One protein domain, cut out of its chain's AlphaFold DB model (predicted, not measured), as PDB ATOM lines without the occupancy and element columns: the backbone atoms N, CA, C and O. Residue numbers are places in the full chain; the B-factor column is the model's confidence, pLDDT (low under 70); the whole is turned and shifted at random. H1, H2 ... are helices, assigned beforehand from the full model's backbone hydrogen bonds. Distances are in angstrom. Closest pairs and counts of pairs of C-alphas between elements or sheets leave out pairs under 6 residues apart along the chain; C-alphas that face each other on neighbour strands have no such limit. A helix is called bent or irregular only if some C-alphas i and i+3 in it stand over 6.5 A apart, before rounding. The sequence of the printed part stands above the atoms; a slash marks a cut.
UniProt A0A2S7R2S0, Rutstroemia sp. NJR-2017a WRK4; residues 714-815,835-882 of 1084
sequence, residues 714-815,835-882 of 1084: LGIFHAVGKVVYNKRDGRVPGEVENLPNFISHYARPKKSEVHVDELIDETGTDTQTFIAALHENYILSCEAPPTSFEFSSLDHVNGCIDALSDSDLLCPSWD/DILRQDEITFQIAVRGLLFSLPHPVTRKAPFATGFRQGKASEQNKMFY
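What this domain is: This is residues 714 to 815 and 835 to 882 of the 1084 residues of a protein of Rutstroemia sp. NJR-2017a WRK4 (UniProt A0A2S7R2S0). Three long helices, H4, H5 and H7, form an up-and-down bundle with their centres in a triangle, and two shorter helices, H1 and H3, pack across the side made by H4 and H7. H2 sits away from the other helices in a long loop region, little H6 is near the first end of H7, and the last stretch, residues 855 to 882, loops out as far as Gly 868 before it turns back. The printed part has 150 residues, with seven named helices, H1 to H7 in chain order, which hold 76 of them, and no named strand: the class is all helix. It is compact, with a radius of gyration of the C-alphas of 16.0 A and spans of 45 by 42 by 26 A.

Where its parts are: The longest helix, H7, is residues 835 to 854, 28.0 A from C-alpha 835 at (10.855, -34.021, -25.992) to C-alpha 854 at (-7.415, -54.363, -32.204). H5 is residues 793 to 808, 22.7 A, and H4 residues 767 to 780, 21.0 A; H4 is irregular, with C-alphas 776 and 779 7.4 A apart. H1, residues 714 to 724, measures 15.2 A and begins with C-alpha 714 at (-3.156, -38.225, -51.225). H3 is residues 756 to 762, 9.7 A; H2, residues 743 to 746, is 5.5 A, and H6, residues 812 to 815, is 6.4 A.

How they stand to each other: H7 is the hub, touching five helices. It touches H5 at a shallow tilt of 5 degrees, opposite ways, with the closest C-alphas, those of Ser 807 and Thr 843, 4.6 A apart. It touches H4 at a shallow tilt of 15 degrees, the same way, closest at C-alphas 767 and 844, 6.0 A. H4 and H5 form a helical hairpin at 12 degrees; H5 touches H4 with residues 797 to 804 alone, closest at C-alphas 779 and 797, 6.5 A. H1 touches H4 at a steep tilt of 53 degrees, closest at C-alphas 724 and 778, 5.9 A. H3 touches residues 844 to 849 alone of H7 at a steep tilt of 64 degrees, closest at C-alphas 756 and 848, 7.2 A. H6 and H7 only just touch, with 3 pairs of C-alphas within 8 A, closest at 812 and 836, 6.2 A. H2 touches no helix. In H1 and H7 every O i to N i+4 pair is within hydrogen-bond range; H4 has 8 of 10, H5 11 of 12, and H3 1 of 3 beside 3 of 4 O i to N i+3 pairs, while H2 and H6 are too short for an i+4 pair.

The domain as a whole: The two C-alphas farthest apart, those of Gly 734 and Gly 868, are 49.7 A apart. Residues 816 to 834 are not printed, and C-alphas 815 and 835 stand 13.3 A apart across the cut. The links H1 to H2 and H4 to H5 are long. Mean pLDDT of the printed part is 78.7; 34 residues are under 70, among them 730 to 738 and 864 to 876.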
ATOM      1  N   LEU A 714      -2.878 -36.817 -50.939       57.91
ATOM      2  CA  LEU A 714      -3.156 -38.225 -51.225       57.91
ATOM      3  C   LEU A 714      -2.362 -39.189 -50.317       57.91
ATOM      4  O   LEU A 714      -2.837 -40.299 -50.066       57.91
ATOM      5  N   GLY A 715      -1.190 -38.772 -49.813       68.94
ATOM      6  CA  GLY A 715      -0.317 -39.593 -48.960       68.94
ATOM      7  C   GLY A 715      -1.025 -40.077 -47.695       68.94
ATOM      8  O   GLY A 715      -1.106 -41.285 -47.455       68.94
ATOM      9  N   ILE A 716      -1.677 -39.157 -46.974       80.44
ATOM     10  CA  ILE A 716      -2.402 -39.475 -45.738       80.44
ATOM     11  C   ILE A 716      -3.480 -40.547 -45.949       80.44
ATOM     12  O   ILE A 716      -3.608 -41.457 -45.138       80.44
ATOM     13  N   PHE A 717      -4.226 -40.511 -47.061       84.44
ATOM     14  CA  PHE A 717      -5.264 -41.510 -47.341       84.44
ATOM     15  C   PHE A 717      -4.683 -42.883 -47.682       84.44
ATOM     16  O   PHE A 717      -5.297 -43.902 -47.357       84.44
ATOM     17  N   HIS A 718      -3.507 -42.927 -48.314       83.50
ATOM     18  CA  HIS A 718      -2.802 -44.178 -48.566       83.50
ATOM     19  C   HIS A 718      -2.271 -44.783 -47.258       83.50
ATOM     20  O   HIS A 718      -2.549 -45.950 -46.976       83.50
ATOM     21  N   ALA A 719      -1.602 -43.981 -46.425       86.75
ATOM     22  CA  ALA A 719      -1.068 -44.399 -45.129       86.75
ATOM     23  C   ALA A 719      -2.180 -44.810 -44.137       86.75
ATOM     24  O   ALA A 719      -2.105 -45.887 -43.543       86.75
ATOM     25  N   VAL A 720      -3.273 -44.038 -44.039       89.38
ATOM     26  CA  VAL A 720      -4.480 -44.416 -43.274       89.38
ATOM     27  C   VAL A 720      -5.049 -45.722 -43.820       89.38
ATOM     28  O   VAL A 720      -5.398 -46.608 -43.046       89.38
ATOM     29  N   GLY A 721      -5.083 -45.892 -45.146       88.31
ATOM     30  CA  GLY A 721      -5.479 -47.140 -45.791       88.31
ATOM     31  C   GLY A 721      -4.643 -48.345 -45.351       88.31
ATOM     32  O   GLY A 721      -5.229 -49.373 -45.008       88.31
ATOM     33  N   LYS A 722      -3.306 -48.230 -45.304       88.44
ATOM     34  CA  LYS A 722      -2.421 -49.320 -44.846       88.44
ATOM     35  C   LYS A 722      -2.852 -49.838 -43.465       88.44
ATOM     36  O   LYS A 722      -3.062 -51.040 -43.315       88.44
ATOM     37  N   VAL A 723      -3.086 -48.937 -42.506       90.88
ATOM     38  CA  VAL A 723      -3.553 -49.279 -41.146       90.88
ATOM     39  C   VAL A 723      -4.989 -49.819 -41.147       90.88
ATOM     40  O   VAL A 723      -5.255 -50.911 -40.647       90.88
ATOM     41  N   VAL A 724      -5.926 -49.073 -41.737       90.31
ATOM     42  CA  VAL A 724      -7.381 -49.285 -41.614       90.31
ATOM     43  C   VAL A 724      -7.882 -50.530 -42.367       90.31
ATOM     44  O   VAL A 724      -8.974 -51.016 -42.064       90.31
ATOM     45  N   TYR A 725      -7.102 -51.095 -43.298       88.19
ATOM     46  CA  TYR A 725      -7.391 -52.401 -43.913       88.19
ATOM     47  C   TYR A 725      -6.746 -53.609 -43.192       88.19
ATOM     48  O   TYR A 725      -7.044 -54.737 -43.586       88.19
ATOM     49  N   ASN A 726      -5.889 -53.401 -42.175       88.25
ATOM     50  CA  ASN A 726      -5.186 -54.428 -41.370       88.25
ATOM     51  C   ASN A 726      -4.796 -55.693 -42.165       88.25
ATOM     52  O   ASN A 726      -5.186 -56.831 -41.852       88.25
ATOM     53  N   LYS A 727      -4.071 -55.482 -43.269       86.50
ATOM     54  CA  LYS A 727      -3.599 -56.580 -44.107       86.50
ATOM     55  C   LYS A 727      -2.463 -57.326 -43.408       86.50
ATOM     56  O   LYS A 727      -1.609 -56.717 -42.765       86.50
ATOM     57  N   ARG A 728      -2.494 -58.655 -43.498       84.50
ATOM     58  CA  ARG A 728      -1.600 -59.544 -42.755       84.50
ATOM     59  C   ARG A 728      -1.236 -60.757 -43.594       84.50
ATOM     60  O   ARG A 728      -2.118 -61.408 -44.163       84.50
ATOM     61  N   ASP A 729       0.052 -61.066 -43.602       76.31
ATOM     62  CA  ASP A 729       0.662 -62.020 -44.514       76.31
ATOM     63  C   ASP A 729       0.170 -63.453 -44.281       76.31
ATOM     64  O   ASP A 729       0.062 -63.941 -43.155       76.31
ATOM     65  N   GLY A 730      -0.154 -64.149 -45.369       60.31
ATOM     66  CA  GLY A 730      -0.842 -65.439 -45.293       60.31
ATOM     67  C   GLY A 730       0.058 -66.661 -45.096       60.31
ATOM     68  O   GLY A 730      -0.480 -67.750 -44.888       60.31
ATOM     69  N   ARG A 731       1.387 -66.535 -45.261       53.38
ATOM     70  CA  ARG A 731       2.302 -67.688 -45.410       53.38
ATOM     71  C   ARG A 731       3.747 -67.427 -44.947       53.38
ATOM     72  O   ARG A 731       4.638 -67.290 -45.778       53.38
ATOM     73  N   VAL A 732       4.004 -67.527 -43.641       49.91
ATOM     74  CA  VAL A 732       5.350 -67.839 -43.113       49.91
ATOM     75  C   VAL A 732       5.246 -69.024 -42.138       49.91
ATOM     76  O   VAL A 732       4.934 -68.826 -40.964       49.91
ATOM     77  N   PRO A 733       5.454 -70.276 -42.593       47.00
ATOM     78  CA  PRO A 733       5.404 -71.452 -41.724       47.00
ATOM     79  C   PRO A 733       6.670 -71.534 -40.851       47.00
ATOM     80  O   PRO A 733       7.636 -72.204 -41.204       47.00
ATOM     81  N   GLY A 734       6.672 -70.826 -39.720       53.16
ATOM     82  CA  GLY A 734       7.774 -70.850 -38.750       53.16
ATOM     83  C   GLY A 734       7.649 -69.811 -37.633       53.16
ATOM     84  O   GLY A 734       7.926 -70.126 -36.483       53.16
ATOM     85  N   GLU A 735       7.159 -68.610 -37.952       54.72
ATOM     86  CA  GLU A 735       7.082 -67.467 -37.026       54.72
ATOM     87  C   GLU A 735       5.638 -67.170 -36.593       54.72
ATOM     88  O   GLU A 735       5.126 -66.060 -36.742       54.72
ATOM     89  N   VAL A 736       4.943 -68.180 -36.064       57.69
ATOM     90  CA  VAL A 736       3.694 -67.934 -35.328       57.69
ATOM     91  C   VAL A 736       4.068 -67.378 -33.957       57.69
ATOM     92  O   VAL A 736       4.836 -68.015 -33.238       57.69
ATOM     93  N   GLU A 737       3.514 -66.218 -33.585       64.94
ATOM     94  CA  GLU A 737       3.636 -65.643 -32.238       64.94
ATOM     95  C   GLU A 737       3.105 -66.635 -31.196       64.94
ATOM     96  O   GLU A 737       1.906 -66.700 -30.920       64.94
ATOM     97  N   ASN A 738       4.002 -67.448 -30.637       67.31
ATOM     98  CA  ASN A 738       3.645 -68.559 -29.759       67.31
ATOM     99  C   ASN A 738       3.440 -68.054 -28.321       67.31
ATOM    100  O   ASN A 738       4.163 -68.422 -27.393       67.31
ATOM    101  N   LEU A 739       2.487 -67.128 -28.177       78.62
ATOM    102  CA  LEU A 739       2.142 -66.494 -26.915       78.62
ATOM    103  C   LEU A 739       1.693 -67.546 -25.887       78.62
ATOM    104  O   LEU A 739       0.901 -68.432 -26.224       78.62
ATOM    105  N   PRO A 740       2.132 -67.439 -24.619       84.25
ATOM    106  CA  PRO A 740       1.690 -68.329 -23.554       84.25
ATOM    107  C   PRO A 740       0.163 -68.453 -23.454       84.25
ATOM    108  O   PRO A 740      -0.566 -67.472 -23.598       84.25
ATOM    109  N   ASN A 741      -0.316 -69.659 -23.128       77.88
ATOM    110  CA  ASN A 741      -1.727 -70.072 -23.220       77.88
ATOM    111  C   ASN A 741      -2.760 -69.095 -22.626       77.88
ATOM    112  O   ASN A 741      -3.901 -69.077 -23.080       77.88
ATOM    113  N   PHE A 742      -2.393 -68.295 -21.625       82.50
ATOM    114  CA  PHE A 742      -3.279 -67.314 -21.002       82.50
ATOM    115  C   PHE A 742      -3.560 -66.103 -21.920       82.50
ATOM    116  O   PHE A 742      -4.725 -65.829 -22.194       82.50
ATOM    117  N   ILE A 743      -2.531 -65.478 -22.515       83.81
ATOM    118  CA  ILE A 743      -2.649 -64.410 -23.535       83.81
ATOM    119  C   ILE A 743      -2.747 -64.952 -24.970       83.81
ATOM    120  O   ILE A 743      -2.708 -64.179 -25.922       83.81
ATOM    121  N   SER A 744      -2.926 -66.262 -25.162       75.25
ATOM    122  CA  SER A 744      -3.085 -66.863 -26.500       75.25
ATOM    123  C   SER A 744      -4.238 -66.262 -27.321       75.25
ATOM    124  O   SER A 744      -4.151 -66.209 -28.541       75.25
ATOM    125  N   HIS A 745      -5.265 -65.707 -26.667       74.50
ATOM    126  CA  HIS A 745      -6.360 -64.958 -27.303       74.50
ATOM    127  C   HIS A 745      -5.914 -63.631 -27.961       74.50
ATOM    128  O   HIS A 745      -6.568 -63.120 -28.873       74.50
ATOM    129  N   TYR A 746      -4.768 -63.081 -27.551       76.00
ATOM    130  CA  TYR A 746      -4.124 -61.941 -28.206       76.00
ATOM    131  C   TYR A 746      -3.153 -62.342 -29.320       76.00
ATOM    132  O   TYR A 746      -2.692 -61.461 -30.043       76.00
ATOM    133  N   ALA A 747      -2.858 -63.634 -29.506       76.50
ATOM    134  CA  ALA A 747      -1.924 -64.070 -30.541       76.50
ATOM    135  C   ALA A 747      -2.439 -63.673 -31.930       76.50
ATOM    136  O   ALA A 747      -3.640 -63.764 -32.226       76.50
ATOM    137  N   ARG A 748      -1.533 -63.230 -32.805       77.44
ATOM    138  CA  ARG A 748      -1.867 -62.895 -34.190       77.44
ATOM    139  C   ARG A 748      -1.025 -63.769 -35.127       77.44
ATOM    140  O   ARG A 748       0.043 -63.347 -35.558       77.44
ATOM    141  N   PRO A 749      -1.506 -64.965 -35.531       68.94
ATOM    142  CA  PRO A 749      -0.730 -65.941 -36.318       68.94
ATOM    143  C   PRO A 749      -0.418 -65.509 -37.769       68.94
ATOM    144  O   PRO A 749       0.012 -66.326 -38.581       68.94
ATOM    145  N   LYS A 750      -0.650 -64.237 -38.108       77.38
ATOM    146  CA  LYS A 750      -0.253 -63.585 -39.355       77.38
ATOM    147  C   LYS A 750       0.362 -62.223 -39.037       77.38
ATOM    148  O   LYS A 750      -0.318 -61.357 -38.470       77.38
ATOM    149  N   LYS A 751       1.612 -62.022 -39.450       80.19
ATOM    150  CA  LYS A 751       2.343 -60.751 -39.345       80.19
ATOM    151  C   LYS A 751       1.642 -59.644 -40.146       80.19
ATOM    152  O   LYS A 751       1.046 -59.927 -41.180       80.19
ATOM    153  N   SER A 752       1.697 -58.401 -39.672       84.75
ATOM    154  CA  SER A 752       1.199 -57.232 -40.418       84.75
ATOM    155  C   SER A 752       2.018 -56.981 -41.685       84.75
ATOM    156  O   SER A 752       3.243 -57.054 -41.635       84.75
ATOM    157  N   GLU A 753       1.352 -56.624 -42.787       85.31
ATOM    158  CA  GLU A 753       2.003 -56.058 -43.986       85.31
ATOM    159  C   GLU A 753       2.483 -54.607 -43.744       85.31
ATOM    160  O   GLU A 753       3.205 -54.040 -44.560       85.31
ATOM    161  N   VAL A 754       2.066 -53.979 -42.636       85.12
ATOM    162  CA  VAL A 754       2.367 -52.578 -42.307       85.12
ATOM    163  C   VAL A 754       3.616 -52.482 -41.432       85.12
ATOM    164  O   VAL A 754       3.577 -52.813 -40.245       85.12
ATOM    165  N   HIS A 755       4.702 -51.974 -42.012       86.81
ATOM    166  CA  HIS A 755       5.906 -51.560 -41.295       86.81
ATOM    167  C   HIS A 755       5.662 -50.189 -40.649       86.81
ATOM    168  O   HIS A 755       5.699 -49.165 -41.321       86.81
ATOM    169  N   VAL A 756       5.350 -50.164 -39.349       88.00
ATOM    170  CA  VAL A 756       4.940 -48.932 -38.638       88.00
ATOM    171  C   VAL A 756       6.055 -47.885 -38.597       88.00
ATOM    172  O   VAL A 756       5.781 -46.697 -38.717       88.00
ATOM    173  N   ASP A 757       7.302 -48.334 -38.488       86.75
ATOM    174  CA  ASP A 757       8.477 -47.466 -38.362       86.75
ATOM    175  C   ASP A 757       8.907 -46.847 -39.706       86.75
ATOM    176  O   ASP A 757       9.564 -45.816 -39.725       86.75
ATOM    177  N   GLU A 758       8.468 -47.423 -40.833       86.00
ATOM    178  CA  GLU A 758       8.569 -46.819 -42.174       86.00
ATOM    179  C   GLU A 758       7.329 -45.959 -42.496       86.00
ATOM    180  O   GLU A 758       7.408 -44.973 -43.229       86.00
ATOM    181  N   LEU A 759       6.166 -46.306 -41.927       85.31
ATOM    182  CA  LEU A 759       4.893 -45.626 -42.177       85.31
ATOM    183  C   LEU A 759       4.918 -44.152 -41.752       85.31
ATOM    184  O   LEU A 759       4.227 -43.349 -42.377       85.31
ATOM    185  N   ILE A 760       5.670 -43.801 -40.701       84.56
ATOM    186  CA  ILE A 760       5.752 -42.424 -40.194       84.56
ATOM    187  C   ILE A 760       6.285 -41.468 -41.276       84.56
ATOM    188  O   ILE A 760       5.624 -40.472 -41.584       84.56
ATOM    189  N   ASP A 761       7.373 -41.854 -41.953       81.56
ATOM    190  CA  ASP A 761       7.974 -41.132 -43.082       81.56
ATOM    191  C   ASP A 761       7.048 -41.099 -44.313       81.56
ATOM    192  O   ASP A 761       7.003 -40.112 -45.051       81.56
ATOM    193  N   GLU A 762       6.272 -42.163 -44.538       77.94
ATOM    194  CA  GLU A 762       5.315 -42.248 -45.650       77.94
ATOM    195  C   GLU A 762       4.042 -41.403 -45.467       77.94
ATOM    196  O   GLU A 762       3.337 -41.168 -46.454       77.94
ATOM    197  N   THR A 763       3.695 -40.971 -44.246       77.38
ATOM    198  CA  THR A 763       2.414 -40.275 -44.000       77.38
ATOM    199  C   THR A 763       2.274 -38.965 -44.782       77.38
ATOM    200  O   THR A 763       1.174 -38.631 -45.230       77.38
ATOM    201  N   GLY A 764       3.378 -38.223 -44.942       72.00
ATOM    202  CA  GLY A 764       3.411 -36.901 -45.576       72.00
ATOM    203  C   GLY A 764       2.674 -35.793 -44.804       72.00
ATOM    204  O   GLY A 764       2.448 -34.719 -45.360       72.00
ATOM    205  N   THR A 765       2.275 -36.032 -43.551       76.06
ATOM    206  CA  THR A 765       1.505 -35.092 -42.711       76.06
ATOM    207  C   THR A 765       1.980 -35.133 -41.260       76.06
ATOM    208  O   THR A 765       2.732 -36.021 -40.881       76.06
ATOM    209  N   ASP A 766       1.520 -34.207 -40.416       79.75
ATOM    210  CA  ASP A 766       1.757 -34.298 -38.975       79.75
ATOM    211  C   ASP A 766       1.063 -35.523 -38.356       79.75
ATOM    212  O   ASP A 766      -0.053 -35.901 -38.736       79.75
ATOM    213  N   THR A 767       1.716 -36.086 -37.339       85.94
ATOM    214  CA  THR A 767       1.219 -37.191 -36.513       85.94
ATOM    215  C   THR A 767      -0.216 -36.979 -36.037       85.94
ATOM    216  O   THR A 767      -1.041 -37.883 -36.154       85.94
ATOM    217  N   GLN A 768      -0.546 -35.785 -35.543       84.62
ATOM    218  CA  GLN A 768      -1.843 -35.537 -34.916       84.62
ATOM    219  C   GLN A 768      -2.987 -35.546 -35.946       84.62
ATOM    220  O   GLN A 768      -4.010 -36.201 -35.731       84.62
ATOM    221  N   THR A 769      -2.804 -34.938 -37.126       85.31
ATOM    222  CA  THR A 769      -3.743 -35.100 -38.257       85.31
ATOM    223  C   THR A 769      -3.882 -36.551 -38.699       85.31
ATOM    224  O   THR A 769      -4.991 -36.980 -39.029       85.31
ATOM    225  N   PHE A 770      -2.788 -37.319 -38.706       88.31
ATOM    226  CA  PHE A 770      -2.826 -38.736 -39.059       88.31
ATOM    227  C   PHE A 770      -3.647 -39.556 -38.049       88.31
ATOM    228  O   PHE A 770      -4.546 -40.292 -38.457       88.31
ATOM    229  N   ILE A 771      -3.432 -39.362 -36.744       90.56
ATOM    230  CA  ILE A 771      -4.215 -39.996 -35.668       90.56
ATOM    231  C   ILE A 771      -5.693 -39.588 -35.762       90.56
ATOM    232  O   ILE A 771      -6.574 -40.449 -35.719       90.56
ATOM    233  N   ALA A 772      -5.996 -38.308 -35.996       88.81
ATOM    234  CA  ALA A 772      -7.370 -37.853 -36.212       88.81
ATOM    235  C   ALA A 772      -8.013 -38.476 -37.469       88.81
ATOM    236  O   ALA A 772      -9.213 -38.762 -37.481       88.81
ATOM    237  N   ALA A 773      -7.231 -38.727 -38.524       89.50
ATOM    238  CA  ALA A 773      -7.698 -39.414 -39.727       89.50
ATOM    239  C   ALA A 773      -7.913 -40.917 -39.489       89.50
ATOM    240  O   ALA A 773      -8.867 -41.480 -40.028       89.50
ATOM    241  N   LEU A 774      -7.115 -41.561 -38.632       91.50
ATOM    242  CA  LEU A 774      -7.410 -42.906 -38.132       91.50
ATOM    243  C   LEU A 774      -8.717 -42.913 -37.320       91.50
ATOM    244  O   LEU A 774      -9.593 -43.732 -37.606       91.50
ATOM    245  N   HIS A 775      -8.902 -41.964 -36.393       91.44
ATOM    246  CA  HIS A 775     -10.109 -41.833 -35.565       91.44
ATOM    247  C   HIS A 775     -11.398 -41.640 -36.399       91.44
ATOM    248  O   HIS A 775     -12.431 -42.233 -36.095       91.44
ATOM    249  N   GLU A 776     -11.356 -40.878 -37.496       89.25
ATOM    250  CA  GLU A 776     -12.505 -40.716 -38.409       89.25
ATOM    251  C   GLU A 776     -12.814 -42.002 -39.224       89.25
ATOM    252  O   GLU A 776     -13.940 -42.185 -39.687       89.25
ATOM    253  N   ASN A 777     -11.849 -42.923 -39.408       90.38
ATOM    254  CA  ASN A 777     -11.968 -44.044 -40.361       90.38
ATOM    255  C   ASN A 777     -11.980 -45.465 -39.766       90.38
ATOM    256  O   ASN A 777     -12.439 -46.381 -40.463       90.38
ATOM    257  N   TYR A 778     -11.497 -45.680 -38.535       90.62
ATOM    258  CA  TYR A 778     -11.366 -47.026 -37.944       90.62
ATOM    259  C   TYR A 778     -12.720 -47.719 -37.730       90.62
ATOM    260  O   TYR A 778     -12.855 -48.905 -38.020       90.62
ATOM    261  N   ILE A 779     -13.746 -46.967 -37.313       90.31
ATOM    262  CA  ILE A 779     -15.081 -47.479 -36.955       90.31
ATOM    263  C   ILE A 779     -15.776 -48.245 -38.093       90.31
ATOM    264  O   ILE A 779     -16.569 -49.153 -37.849       90.31
ATOM    265  N   LEU A 780     -15.452 -47.923 -39.351       88.38
ATOM    266  CA  LEU A 780     -15.966 -48.640 -40.523       88.38
ATOM    267  C   LEU A 780     -15.285 -50.001 -40.738       88.38
ATOM    268  O   LEU A 780     -15.857 -50.838 -41.428       88.38
ATOM    269  N   SER A 781     -14.101 -50.224 -40.161       88.00
ATOM    270  CA  SER A 781     -13.298 -51.449 -40.279       88.00
ATOM    271  C   SER A 781     -13.461 -52.430 -39.112       88.00
ATOM    272  O   SER A 781     -13.038 -53.574 -39.236       88.00
ATOM    273  N   CYS A 782     -14.092 -52.037 -38.004       86.50
ATOM    274  CA  CYS A 782     -14.293 -52.890 -36.822       86.50
ATOM    275  C   CYS A 782     -15.395 -53.968 -36.979       86.50
ATOM    276  O   CYS A 782     -15.859 -54.512 -35.978       86.50
ATOM    277  N   GLU A 783     -15.865 -54.279 -38.194       82.62
ATOM    278  CA  GLU A 783     -16.795 -55.400 -38.390       82.62
ATOM    279  C   GLU A 783     -16.048 -56.734 -38.319       82.62
ATOM    280  O   GLU A 783     -15.229 -57.063 -39.175       82.62
ATOM    281  N   ALA A 784     -16.360 -57.500 -37.276       72.69
ATOM    282  CA  ALA A 784     -15.857 -58.849 -37.077       72.69
ATOM    283  C   ALA A 784     -16.510 -59.814 -38.092       72.69
ATOM    284  O   ALA A 784     -17.741 -59.813 -38.215       72.69
ATOM    285  N   PRO A 785     -15.740 -60.664 -38.797       71.38
ATOM    286  CA  PRO A 785     -16.300 -61.697 -39.663       71.38
ATOM    287  C   PRO A 785     -17.270 -62.628 -38.908       71.38
ATOM    288  O   PRO A 785     -17.015 -62.969 -37.753       71.38
ATOM    289  N   PRO A 786     -18.326 -63.164 -39.549       62.06
ATOM    290  CA  PRO A 786     -19.276 -64.080 -38.898       62.06
ATOM    291  C   PRO A 786     -18.664 -65.431 -38.470       62.06
ATOM    292  O   PRO A 786     -19.360 -66.278 -37.918       62.06
ATOM    293  N   THR A 787     -17.372 -65.648 -38.733       58.69
ATOM    294  CA  THR A 787     -16.583 -66.812 -38.309       58.69
ATOM    295  C   THR A 787     -15.775 -66.580 -37.027       58.69
ATOM    296  O   THR A 787     -15.277 -67.552 -36.462       58.69
ATOM    297  N   SER A 788     -15.594 -65.336 -36.563       62.28
ATOM    298  CA  SER A 788     -14.853 -65.037 -35.327       62.28
ATOM    299  C   SER A 788     -15.800 -64.995 -34.128       62.28
ATOM    300  O   SER A 788     -16.408 -63.968 -33.839       62.28
ATOM    301  N   PHE A 789     -15.916 -66.122 -33.423       55.47
ATOM    302  CA  PHE A 789     -16.790 -66.276 -32.250       55.47
ATOM    303  C   PHE A 789     -16.215 -65.695 -30.944       55.47
ATOM    304  O   PHE A 789     -16.940 -65.598 -29.958       55.47
ATOM    305  N   GLU A 790     -14.929 -65.338 -30.921       63.06
ATOM    306  CA  GLU A 790     -14.210 -64.926 -29.702       63.06
ATOM    307  C   GLU A 790     -14.291 -63.420 -29.410       63.06
ATOM    308  O   GLU A 790     -14.187 -63.024 -28.253       63.06
ATOM    309  N   PHE A 791     -14.510 -62.590 -30.438       71.19
ATOM    310  CA  PHE A 791     -14.512 -61.128 -30.337       71.19
ATOM    311  C   PHE A 791     -15.695 -60.531 -31.110       71.19
ATOM    312  O   PHE A 791     -15.821 -60.712 -32.325       71.19
ATOM    313  N   SER A 792     -16.552 -59.779 -30.420       81.81
ATOM    314  CA  SER A 792     -17.631 -58.999 -31.027       81.81
ATOM    315  C   SER A 792     -17.071 -57.855 -31.873       81.81
ATOM    316  O   SER A 792     -15.987 -57.338 -31.610       81.81
ATOM    317  N   SER A 793     -17.850 -57.356 -32.838       83.75
ATOM    318  CA  SER A 793     -17.511 -56.093 -33.519       83.75
ATOM    319  C   SER A 793     -17.365 -54.927 -32.526       83.75
ATOM    320  O   SER A 793     -16.571 -54.025 -32.756       83.75
ATOM    321  N   LEU A 794     -18.092 -54.960 -31.398       87.00
ATOM    322  CA  LEU A 794     -17.960 -53.957 -30.337       87.00
ATOM    323  C   LEU A 794     -16.603 -54.038 -29.620       87.00
ATOM    324  O   LEU A 794     -16.043 -53.006 -29.271       87.00
ATOM    325  N   ASP A 795     -16.048 -55.237 -29.446       87.00
ATOM    326  CA  ASP A 795     -14.788 -55.431 -28.720       87.00
ATOM    327  C   ASP A 795     -13.601 -54.900 -29.539       87.00
ATOM    328  O   ASP A 795     -12.696 -54.277 -28.989       87.00
ATOM    329  N   HIS A 796     -13.664 -55.042 -30.870       87.50
ATOM    330  CA  HIS A 796     -12.724 -54.407 -31.800       87.50
ATOM    331  C   HIS A 796     -12.858 -52.869 -31.801       87.50
ATOM    332  O   HIS A 796     -11.860 -52.172 -31.947       87.50
ATOM    333  N   VAL A 797     -14.069 -52.315 -31.623       90.69
ATOM    334  CA  VAL A 797     -14.258 -50.856 -31.458       90.69
ATOM    335  C   VAL A 797     -13.635 -50.376 -30.149       90.69
ATOM    336  O   VAL A 797     -12.882 -49.406 -30.176       90.69
ATOM    337  N   ASN A 798     -13.900 -51.072 -29.037       92.00
ATOM    338  CA  ASN A 798     -13.343 -50.748 -27.723       92.00
ATOM    339  C   ASN A 798     -11.805 -50.779 -27.764       92.00
ATOM    340  O   ASN A 798     -11.166 -49.762 -27.525       92.00
ATOM    341  N   GLY A 799     -11.203 -51.880 -28.224       90.00
ATOM    342  CA  GLY A 799      -9.743 -51.987 -28.314       90.00
ATOM    343  C   GLY A 799      -9.081 -50.987 -29.276       90.00
ATOM    344  O   GLY A 799      -7.879 -50.748 -29.166       90.00
ATOM    345  N   CYS A 800      -9.820 -50.408 -30.231       92.44
ATOM    346  CA  CYS A 800      -9.322 -49.312 -31.066       92.44
ATOM    347  C   CYS A 800      -9.474 -47.938 -30.395       92.44
ATOM    348  O   CYS A 800      -8.557 -47.127 -30.502       92.44
ATOM    349  N   ILE A 801     -10.596 -47.657 -29.720       94.00
ATOM    350  CA  ILE A 801     -10.797 -46.364 -29.048       94.00
ATOM    351  C   ILE A 801      -9.985 -46.251 -27.755       94.00
ATOM    352  O   ILE A 801      -9.509 -45.158 -27.462       94.00
ATOM    353  N   ASP A 802      -9.734 -47.354 -27.047       93.62
ATOM    354  CA  ASP A 802      -8.824 -47.398 -25.896       93.62
ATOM    355  C   ASP A 802      -7.409 -46.961 -26.329       93.62
ATOM    356  O   ASP A 802      -6.862 -46.007 -25.786       93.62
ATOM    357  N   ALA A 803      -6.871 -47.546 -27.407       93.31
ATOM    358  CA  ALA A 803      -5.560 -47.175 -27.952       93.31
ATOM    359  C   ALA A 803      -5.486 -45.735 -28.501       93.31
ATOM    360  O   ALA A 803      -4.440 -45.091 -28.417       93.31
ATOM    361  N   LEU A 804      -6.580 -45.213 -29.068       93.00
ATOM    362  CA  LEU A 804      -6.660 -43.804 -29.476       93.00
ATOM    363  C   LEU A 804      -6.774 -42.867 -28.263       93.00
ATOM    364  O   LEU A 804      -6.259 -41.757 -28.322       93.00
ATOM    365  N   SER A 805      -7.382 -43.315 -27.162       93.12
ATOM    366  CA  SER A 805      -7.480 -42.553 -25.910       93.12
ATOM    367  C   SER A 805      -6.144 -42.516 -25.168       93.12
ATOM    368  O   SER A 805      -5.744 -41.454 -24.704       93.12
ATOM    369  N   ASP A 806      -5.409 -43.631 -25.117       91.81
ATOM    370  CA  ASP A 806      -4.036 -43.677 -24.591       91.81
ATOM    371  C   ASP A 806      -3.089 -42.777 -25.407       91.81
ATOM    372  O   ASP A 806      -2.194 -42.142 -24.849       91.81
ATOM    373  N   SER A 807      -3.304 -42.682 -26.724       90.94
ATOM    374  CA  SER A 807      -2.580 -41.762 -27.611       90.94
ATOM    375  C   SER A 807      -2.939 -40.287 -27.347       90.94
ATOM    376  O   SER A 807      -2.039 -39.461 -27.207       90.94
ATOM    377  N   ASP A 808      -4.228 -39.958 -27.189       88.56
ATOM    378  CA  ASP A 808      -4.713 -38.596 -26.889       88.56
ATOM    379  C   ASP A 808      -4.257 -38.109 -25.498       88.56
ATOM    380  O   ASP A 808      -3.776 -36.985 -25.356       88.56
ATOM    381  N   LEU A 809      -4.281 -38.987 -24.485       86.94
ATOM    382  CA  LEU A 809      -3.742 -38.730 -23.137       86.94
ATOM    383  C   LEU A 809      -2.236 -38.429 -23.123       86.94
ATOM    384  O   LEU A 809      -1.741 -37.823 -22.172       86.94
ATOM    385  N   LEU A 810      -1.508 -38.862 -24.154       83.56
ATOM    386  CA  LEU A 810      -0.082 -38.606 -24.334       83.56
ATOM    387  C   LEU A 810       0.194 -37.469 -25.332       83.56
ATOM    388  O   LEU A 810       1.361 -37.158 -25.563       83.56
ATOM    389  N   CYS A 811      -0.822 -36.810 -25.895       77.44
ATOM    390  CA  CYS A 811      -0.641 -35.720 -26.854       77.44
ATOM    391  C   CYS A 811      -0.026 -34.465 -26.187       77.44
ATOM    392  O   CYS A 811      -0.585 -33.966 -25.205       77.44
ATOM    393  N   PRO A 812       1.057 -33.867 -26.732       64.75
ATOM    394  CA  PRO A 812       1.652 -32.647 -26.168       64.75
ATOM    395  C   PRO A 812       0.697 -31.439 -26.119       64.75
ATOM    396  O   PRO A 812       0.879 -30.517 -25.323       64.75
ATOM    397  N   SER A 813      -0.318 -31.412 -26.992       58.84
ATOM    398  CA  SER A 813      -1.103 -30.203 -27.283       58.84
ATOM    399  C   SER A 813      -2.046 -29.736 -26.162       58.84
ATOM    400  O   SER A 813      -2.494 -28.587 -26.191       58.84
ATOM    401  N   TRP A 814      -2.328 -30.575 -25.161       50.88
ATOM    402  CA  TRP A 814      -3.205 -30.216 -24.037       50.88
ATOM    403  C   TRP A 814      -2.547 -29.241 -23.042       50.88
ATOM    404  O   TRP A 814      -3.200 -28.337 -22.512       50.88
ATOM    405  N   ASP A 815      -1.249 -29.404 -22.784       43.22
ATOM    406  CA  ASP A 815      -0.603 -28.838 -21.591       43.22
ATOM    407  C   ASP A 815      -0.306 -27.327 -21.713       43.22
ATOM    408  O   ASP A 815      -0.396 -26.563 -20.744       43.22
ATOM    409  N   ASP A 835      11.752 -33.227 -26.843       74.56
ATOM    410  CA  ASP A 835      10.855 -34.021 -25.992       74.56
ATOM    411  C   ASP A 835       9.440 -34.040 -26.577       74.56
ATOM    412  O   ASP A 835       8.823 -35.099 -26.647       74.56
ATOM    413  N   ILE A 836       8.970 -32.895 -27.090       77.38
ATOM    414  CA  ILE A 836       7.682 -32.771 -27.792       77.38
ATOM    415  C   ILE A 836       7.655 -33.681 -29.029       77.38
ATOM    416  O   ILE A 836       6.702 -34.434 -29.208       77.38
ATOM    417  N   LEU A 837       8.720 -33.681 -29.842       79.31
ATOM    418  CA  LEU A 837       8.830 -34.552 -31.021       79.31
ATOM    419  C   LEU A 837       8.838 -36.046 -30.658       79.31
ATOM    420  O   LEU A 837       8.162 -36.838 -31.311       79.31
ATOM    421  N   ARG A 838       9.552 -36.437 -29.592       83.88
ATOM    422  CA  ARG A 838       9.538 -37.818 -29.071       83.88
ATOM    423  C   ARG A 838       8.168 -38.216 -28.529       83.88
ATOM    424  O   ARG A 838       7.745 -39.354 -28.700       83.88
ATOM    425  N   GLN A 839       7.475 -37.291 -27.872       84.88
ATOM    426  CA  GLN A 839       6.133 -37.513 -27.354       84.88
ATOM    427  C   GLN A 839       5.122 -37.674 -28.501       84.88
ATOM    428  O   GLN A 839       4.346 -38.628 -28.478       84.88
ATOM    429  N   ASP A 840       5.195 -36.844 -29.549       84.56
ATOM    430  CA  ASP A 840       4.438 -37.039 -30.792       84.56
ATOM    431  C   ASP A 840       4.721 -38.427 -31.405       84.56
ATOM    432  O   ASP A 840       3.776 -39.168 -31.680       84.56
ATOM    433  N   GLU A 841       5.986 -38.839 -31.551       88.31
ATOM    434  CA  GLU A 841       6.342 -40.178 -32.055       88.31
ATOM    435  C   GLU A 841       5.717 -41.305 -31.206       88.31
ATOM    436  O   GLU A 841       5.120 -42.240 -31.745       88.31
ATOM    437  N   ILE A 842       5.759 -41.191 -29.875       89.75
ATOM    438  CA  ILE A 842       5.114 -42.145 -28.962       89.75
ATOM    439  C   ILE A 842       3.591 -42.188 -29.192       89.75
ATOM    440  O   ILE A 842       3.025 -43.284 -29.259       89.75
ATOM    441  N   THR A 843       2.923 -41.040 -29.386       90.94
ATOM    442  CA  THR A 843       1.476 -41.017 -29.686       90.94
ATOM    443  C   THR A 843       1.143 -41.714 -31.010       90.94
ATOM    444  O   THR A 843       0.179 -42.487 -31.057       90.94
ATOM    445  N   PHE A 844       1.970 -41.527 -32.052       92.00
ATOM    446  CA  PHE A 844       1.847 -42.219 -33.340       92.00
ATOM    447  C   PHE A 844       1.958 -43.736 -33.165       92.00
ATOM    448  O   PHE A 844       1.077 -44.488 -33.592       92.00
ATOM    449  N   GLN A 845       3.028 -44.184 -32.504       92.56
ATOM    450  CA  GLN A 845       3.338 -45.600 -32.315       92.56
ATOM    451  C   GLN A 845       2.222 -46.318 -31.536       92.56
ATOM    452  O   GLN A 845       1.809 -47.411 -31.932       92.56
ATOM    453  N   ILE A 846       1.679 -45.692 -30.483       94.12
ATOM    454  CA  ILE A 846       0.571 -46.240 -29.682       94.12
ATOM    455  C   ILE A 846      -0.718 -46.333 -30.509       94.12
ATOM    456  O   ILE A 846      -1.303 -47.417 -30.593       94.12
ATOM    457  N   ALA A 847      -1.122 -45.252 -31.186       94.25
ATOM    458  CA  ALA A 847      -2.331 -45.247 -32.011       94.25
ATOM    459  C   ALA A 847      -2.266 -46.292 -33.138       94.25
ATOM    460  O   ALA A 847      -3.198 -47.078 -33.316       94.25
ATOM    461  N   VAL A 848      -1.160 -46.339 -33.889       94.00
ATOM    462  CA  VAL A 848      -1.023 -47.236 -35.047       94.00
ATOM    463  C   VAL A 848      -0.906 -48.697 -34.622       94.00
ATOM    464  O   VAL A 848      -1.620 -49.544 -35.167       94.00
ATOM    465  N   ARG A 849      -0.041 -49.023 -33.650       92.31
ATOM    466  CA  ARG A 849       0.138 -50.418 -33.206       92.31
ATOM    467  C   ARG A 849      -1.110 -50.935 -32.496       92.31
ATOM    468  O   ARG A 849      -1.511 -52.069 -32.759       92.31
ATOM    469  N   GLY A 850      -1.770 -50.098 -31.693       91.88
ATOM    470  CA  GLY A 850      -3.049 -50.419 -31.064       91.88
ATOM    471  C   GLY A 850      -4.163 -50.683 -32.082       91.88
ATOM    472  O   GLY A 850      -4.839 -51.707 -31.992       91.88
ATOM    473  N   LEU A 851      -4.305 -49.852 -33.124       91.75
ATOM    474  CA  LEU A 851      -5.272 -50.122 -34.197       91.75
ATOM    475  C   LEU A 851      -4.946 -51.404 -34.971       91.75
ATOM    476  O   LEU A 851      -5.845 -52.208 -35.197       91.75
ATOM    477  N   LEU A 852      -3.687 -51.649 -35.344       90.38
ATOM    478  CA  LEU A 852      -3.305 -52.888 -36.039       90.38
ATOM    479  C   LEU A 852      -3.566 -54.146 -35.190       90.38
ATOM    480  O   LEU A 852      -3.882 -55.207 -35.739       90.38
ATOM    481  N   PHE A 853      -3.443 -54.045 -33.866       88.94
ATOM    482  CA  PHE A 853      -3.695 -55.124 -32.908       88.94
ATOM    483  C   PHE A 853      -5.192 -55.400 -32.677       88.94
ATOM    484  O   PHE A 853      -5.601 -56.571 -32.638       88.94
ATOM    485  N   SER A 854      -5.989 -54.331 -32.560       89.38
ATOM    486  CA  SER A 854      -7.415 -54.363 -32.204       89.38
ATOM    487  C   SER A 854      -8.377 -54.409 -33.396       89.38
ATOM    488  O   SER A 854      -9.526 -54.803 -33.221       89.38
ATOM    489  N   LEU A 855      -7.945 -54.053 -34.612       89.50
ATOM    490  CA  LEU A 855      -8.746 -54.242 -35.828       89.50
ATOM    491  C   LEU A 855      -8.852 -55.735 -36.198       89.50
ATOM    492  O   LEU A 855      -7.866 -56.468 -36.070       89.50
ATOM    493  N   PRO A 856     -10.001 -56.198 -36.728       86.06
ATOM    494  CA  PRO A 856     -10.177 -57.586 -37.150       86.06
ATOM    495  C   PRO A 856      -9.255 -57.946 -38.324       86.06
ATOM    496  O   PRO A 856      -8.742 -57.080 -39.032       86.06
ATOM    497  N   HIS A 857      -9.087 -59.245 -38.579       78.81
ATOM    498  CA  HIS A 857      -8.479 -59.733 -39.815       78.81
ATOM    499  C   HIS A 857      -9.171 -61.022 -40.305       78.81
ATOM    500  O   HIS A 857      -9.222 -61.995 -39.551       78.81
ATOM    501  N   PRO A 858      -9.626 -61.096 -41.573       78.44
ATOM    502  CA  PRO A 858      -9.627 -60.025 -42.575       78.44
ATOM    503  C   PRO A 858     -10.628 -58.907 -42.234       78.44
ATOM    504  O   PRO A 858     -11.686 -59.173 -41.671       78.44
ATOM    505  N   VAL A 859     -10.305 -57.665 -42.605       83.31
ATOM    506  CA  VAL A 859     -11.209 -56.512 -42.454       83.31
ATOM    507  C   VAL A 859     -12.287 -56.526 -43.537       83.31
ATOM    508  O   VAL A 859     -11.977 -56.573 -44.729       83.31
ATOM    509  N   THR A 860     -13.551 -56.374 -43.140       81.94
ATOM    510  CA  THR A 860     -14.668 -56.049 -44.040       81.94
ATOM    511  C   THR A 860     -15.189 -54.649 -43.723       81.94
ATOM    512  O   THR A 860     -15.778 -54.443 -42.664       81.94
ATOM    513  N   ARG A 861     -14.971 -53.663 -44.608       83.06
ATOM    514  CA  ARG A 861     -15.394 -52.276 -44.338       83.06
ATOM    515  C   ARG A 861     -16.881 -52.050 -44.603       83.06
ATOM    516  O   ARG A 861     -17.399 -52.401 -45.666       83.06
ATOM    517  N   LYS A 862     -17.554 -51.377 -43.670       81.31
ATOM    518  CA  LYS A 862     -18.942 -50.922 -43.829       81.31
ATOM    519  C   LYS A 862     -19.049 -49.788 -44.836       81.31
ATOM    520  O   LYS A 862     -18.219 -48.884 -44.874       81.31
ATOM    521  N   ALA A 863     -20.128 -49.805 -45.618       74.69
ATOM    522  CA  ALA A 863     -20.513 -48.640 -46.402       74.69
ATOM    523  C   ALA A 863     -20.946 -47.521 -45.434       74.69
ATOM    524  O   ALA A 863     -21.720 -47.802 -44.513       74.69
ATOM    525  N   PRO A 864     -20.487 -46.272 -45.623       68.12
ATOM    526  CA  PRO A 864     -20.864 -45.160 -44.757       68.12
ATOM    527  C   PRO A 864     -22.383 -44.948 -44.772       68.12
ATOM    528  O   PRO A 864     -23.036 -45.106 -45.806       68.12
ATOM    529  N   PHE A 865     -22.965 -44.589 -43.626       60.59
ATOM    530  CA  PHE A 865     -24.400 -44.327 -43.537       60.59
ATOM    531  C   PHE A 865     -24.778 -43.105 -44.380       60.59
ATOM    532  O   PHE A 865     -24.260 -42.007 -44.173       60.59
ATOM    533  N   ALA A 866     -25.720 -43.283 -45.305       52.38
ATOM    534  CA  ALA A 866     -26.304 -42.163 -46.024       52.38
ATOM    535  C   ALA A 866     -27.204 -41.347 -45.081       52.38
ATOM    536  O   ALA A 866     -27.836 -41.890 -44.166       52.38
ATOM    537  N   THR A 867     -27.298 -40.039 -45.321       42.44
ATOM    538  CA  THR A 867     -28.145 -39.128 -44.542       42.44
ATOM    539  C   THR A 867     -29.594 -39.632 -44.495       42.44
ATOM    540  O   THR A 867     -30.266 -39.753 -45.518       42.44
ATOM    541  N   GLY A 868     -30.077 -39.946 -43.285       42.22
ATOM    542  CA  GLY A 868     -31.408 -40.526 -43.061       42.22
ATOM    543  C   GLY A 868     -31.448 -42.054 -42.902       42.22
ATOM    544  O   GLY A 868     -32.364 -42.684 -43.427       42.22
ATOM    545  N   PHE A 869     -30.490 -42.644 -42.173       41.88
ATOM    546  CA  PHE A 869     -30.490 -44.052 -41.717       41.88
ATOM    547  C   PHE A 869     -30.568 -45.132 -42.815       41.88
ATOM    548  O   PHE A 869     -30.890 -46.286 -42.536       41.88
ATOM    549  N   ARG A 870     -30.238 -44.798 -44.066       47.38
ATOM    550  CA  ARG A 870     -30.119 -45.789 -45.147       47.38
ATOM    551  C   ARG A 870     -28.680 -46.295 -45.214       47.38
ATOM    552  O   ARG A 870     -27.745 -45.498 -45.138       47.38
ATOM    553  N   GLN A 871     -28.502 -47.606 -45.383       51.12
ATOM    554  CA  GLN A 871     -27.188 -48.170 -45.699       51.12
ATOM    555  C   GLN A 871     -26.645 -47.518 -46.980       51.12
ATOM    556  O   GLN A 871     -27.383 -47.349 -47.956       51.12
ATOM    557  N   GLY A 872     -25.368 -47.130 -46.960       58.06
ATOM    558  CA  GLY A 872     -24.682 -46.612 -48.139       58.06
ATOM    559  C   GLY A 872     -24.552 -47.668 -49.238       58.06
ATOM    560  O   GLY A 872     -24.695 -48.869 -49.005       58.06
ATOM    561  N   LYS A 873     -24.251 -47.226 -50.461       61.00
ATOM    562  CA  LYS A 873     -23.961 -48.147 -51.566       61.00
ATOM    563  C   LYS A 873     -22.676 -48.924 -51.267       61.00
ATOM    564  O   LYS A 873     -21.703 -48.335 -50.808       61.00
ATOM    565  N   ALA A 874     -22.624 -50.204 -51.637       56.75
ATOM    566  CA  ALA A 874     -21.408 -51.022 -51.508       56.75
ATOM    567  C   ALA A 874     -20.180 -50.388 -52.202       56.75
ATOM    568  O   ALA A 874     -19.068 -50.482 -51.701       56.75
ATOM    569  N   SER A 875     -20.398 -49.633 -53.286       61.28
ATOM    570  CA  SER A 875     -19.361 -48.846 -53.977       61.28
ATOM    571  C   SER A 875     -18.638 -47.809 -53.099       61.28
ATOM    572  O   SER A 875     -17.599 -47.307 -53.510       61.28
ATOM    573  N   GLU A 876     -19.172 -47.456 -51.924       68.62
ATOM    574  CA  GLU A 876     -18.611 -46.436 -51.026       68.62
ATOM    575  C   GLU A 876     -17.884 -47.034 -49.800       68.62
ATOM    576  O   GLU A 876     -17.402 -46.285 -48.958       68.62
ATOM    577  N   GLN A 877     -17.751 -48.365 -49.693       73.56
ATOM    578  CA  GLN A 877     -17.053 -49.056 -48.583       73.56
ATOM    579  C   GLN A 877     -15.566 -48.673 -48.452       73.56
ATOM    580  O   GLN A 877     -15.024 -48.564 -47.350       73.56
ATOM    581  N   ASN A 878     -14.905 -48.430 -49.586       77.50
ATOM    582  CA  ASN A 878     -13.475 -48.111 -49.640       77.50
ATOM    583  C   ASN A 878     -13.181 -46.608 -49.491       77.50
ATOM    584  O   ASN A 878     -12.028 -46.188 -49.574       77.50
ATOM    585  N   LYS A 879     -14.221 -45.794 -49.274       81.56
ATOM    586  CA  LYS A 879     -14.124 -44.345 -49.092       81.56
ATOM    587  C   LYS A 879     -13.423 -44.040 -47.769       81.56
ATOM    588  O   LYS A 879     -13.762 -44.614 -46.731       81.56
ATOM    589  N   MET A 880     -12.452 -43.136 -47.824       83.00
ATOM    590  CA  MET A 880     -11.777 -42.592 -46.648       83.00
ATOM    591  C   MET A 880     -12.232 -41.152 -46.410       83.00
ATOM    592  O   MET A 880     -12.515 -40.413 -47.356       83.00
ATOM    593  N   PHE A 881     -12.311 -40.767 -45.141       84.00
ATOM    594  CA  PHE A 881     -12.819 -39.476 -44.697       84.00
ATOM    595  C   PHE A 881     -11.699 -38.647 -44.073       84.00
ATOM    596  O   PHE A 881     -11.094 -39.057 -43.091       84.00
ATOM    597  N   TYR A 882     -11.429 -37.464 -44.624       84.06
ATOM    598  CA  TYR A 882     -10.560 -36.494 -43.952       84.06
ATOM    599  C   TYR A 882     -11.224 -35.971 -42.660       84.06
ATOM    600  O   TYR A 882     -12.444 -35.752 -42.715       84.06
TER     601      TYR A 882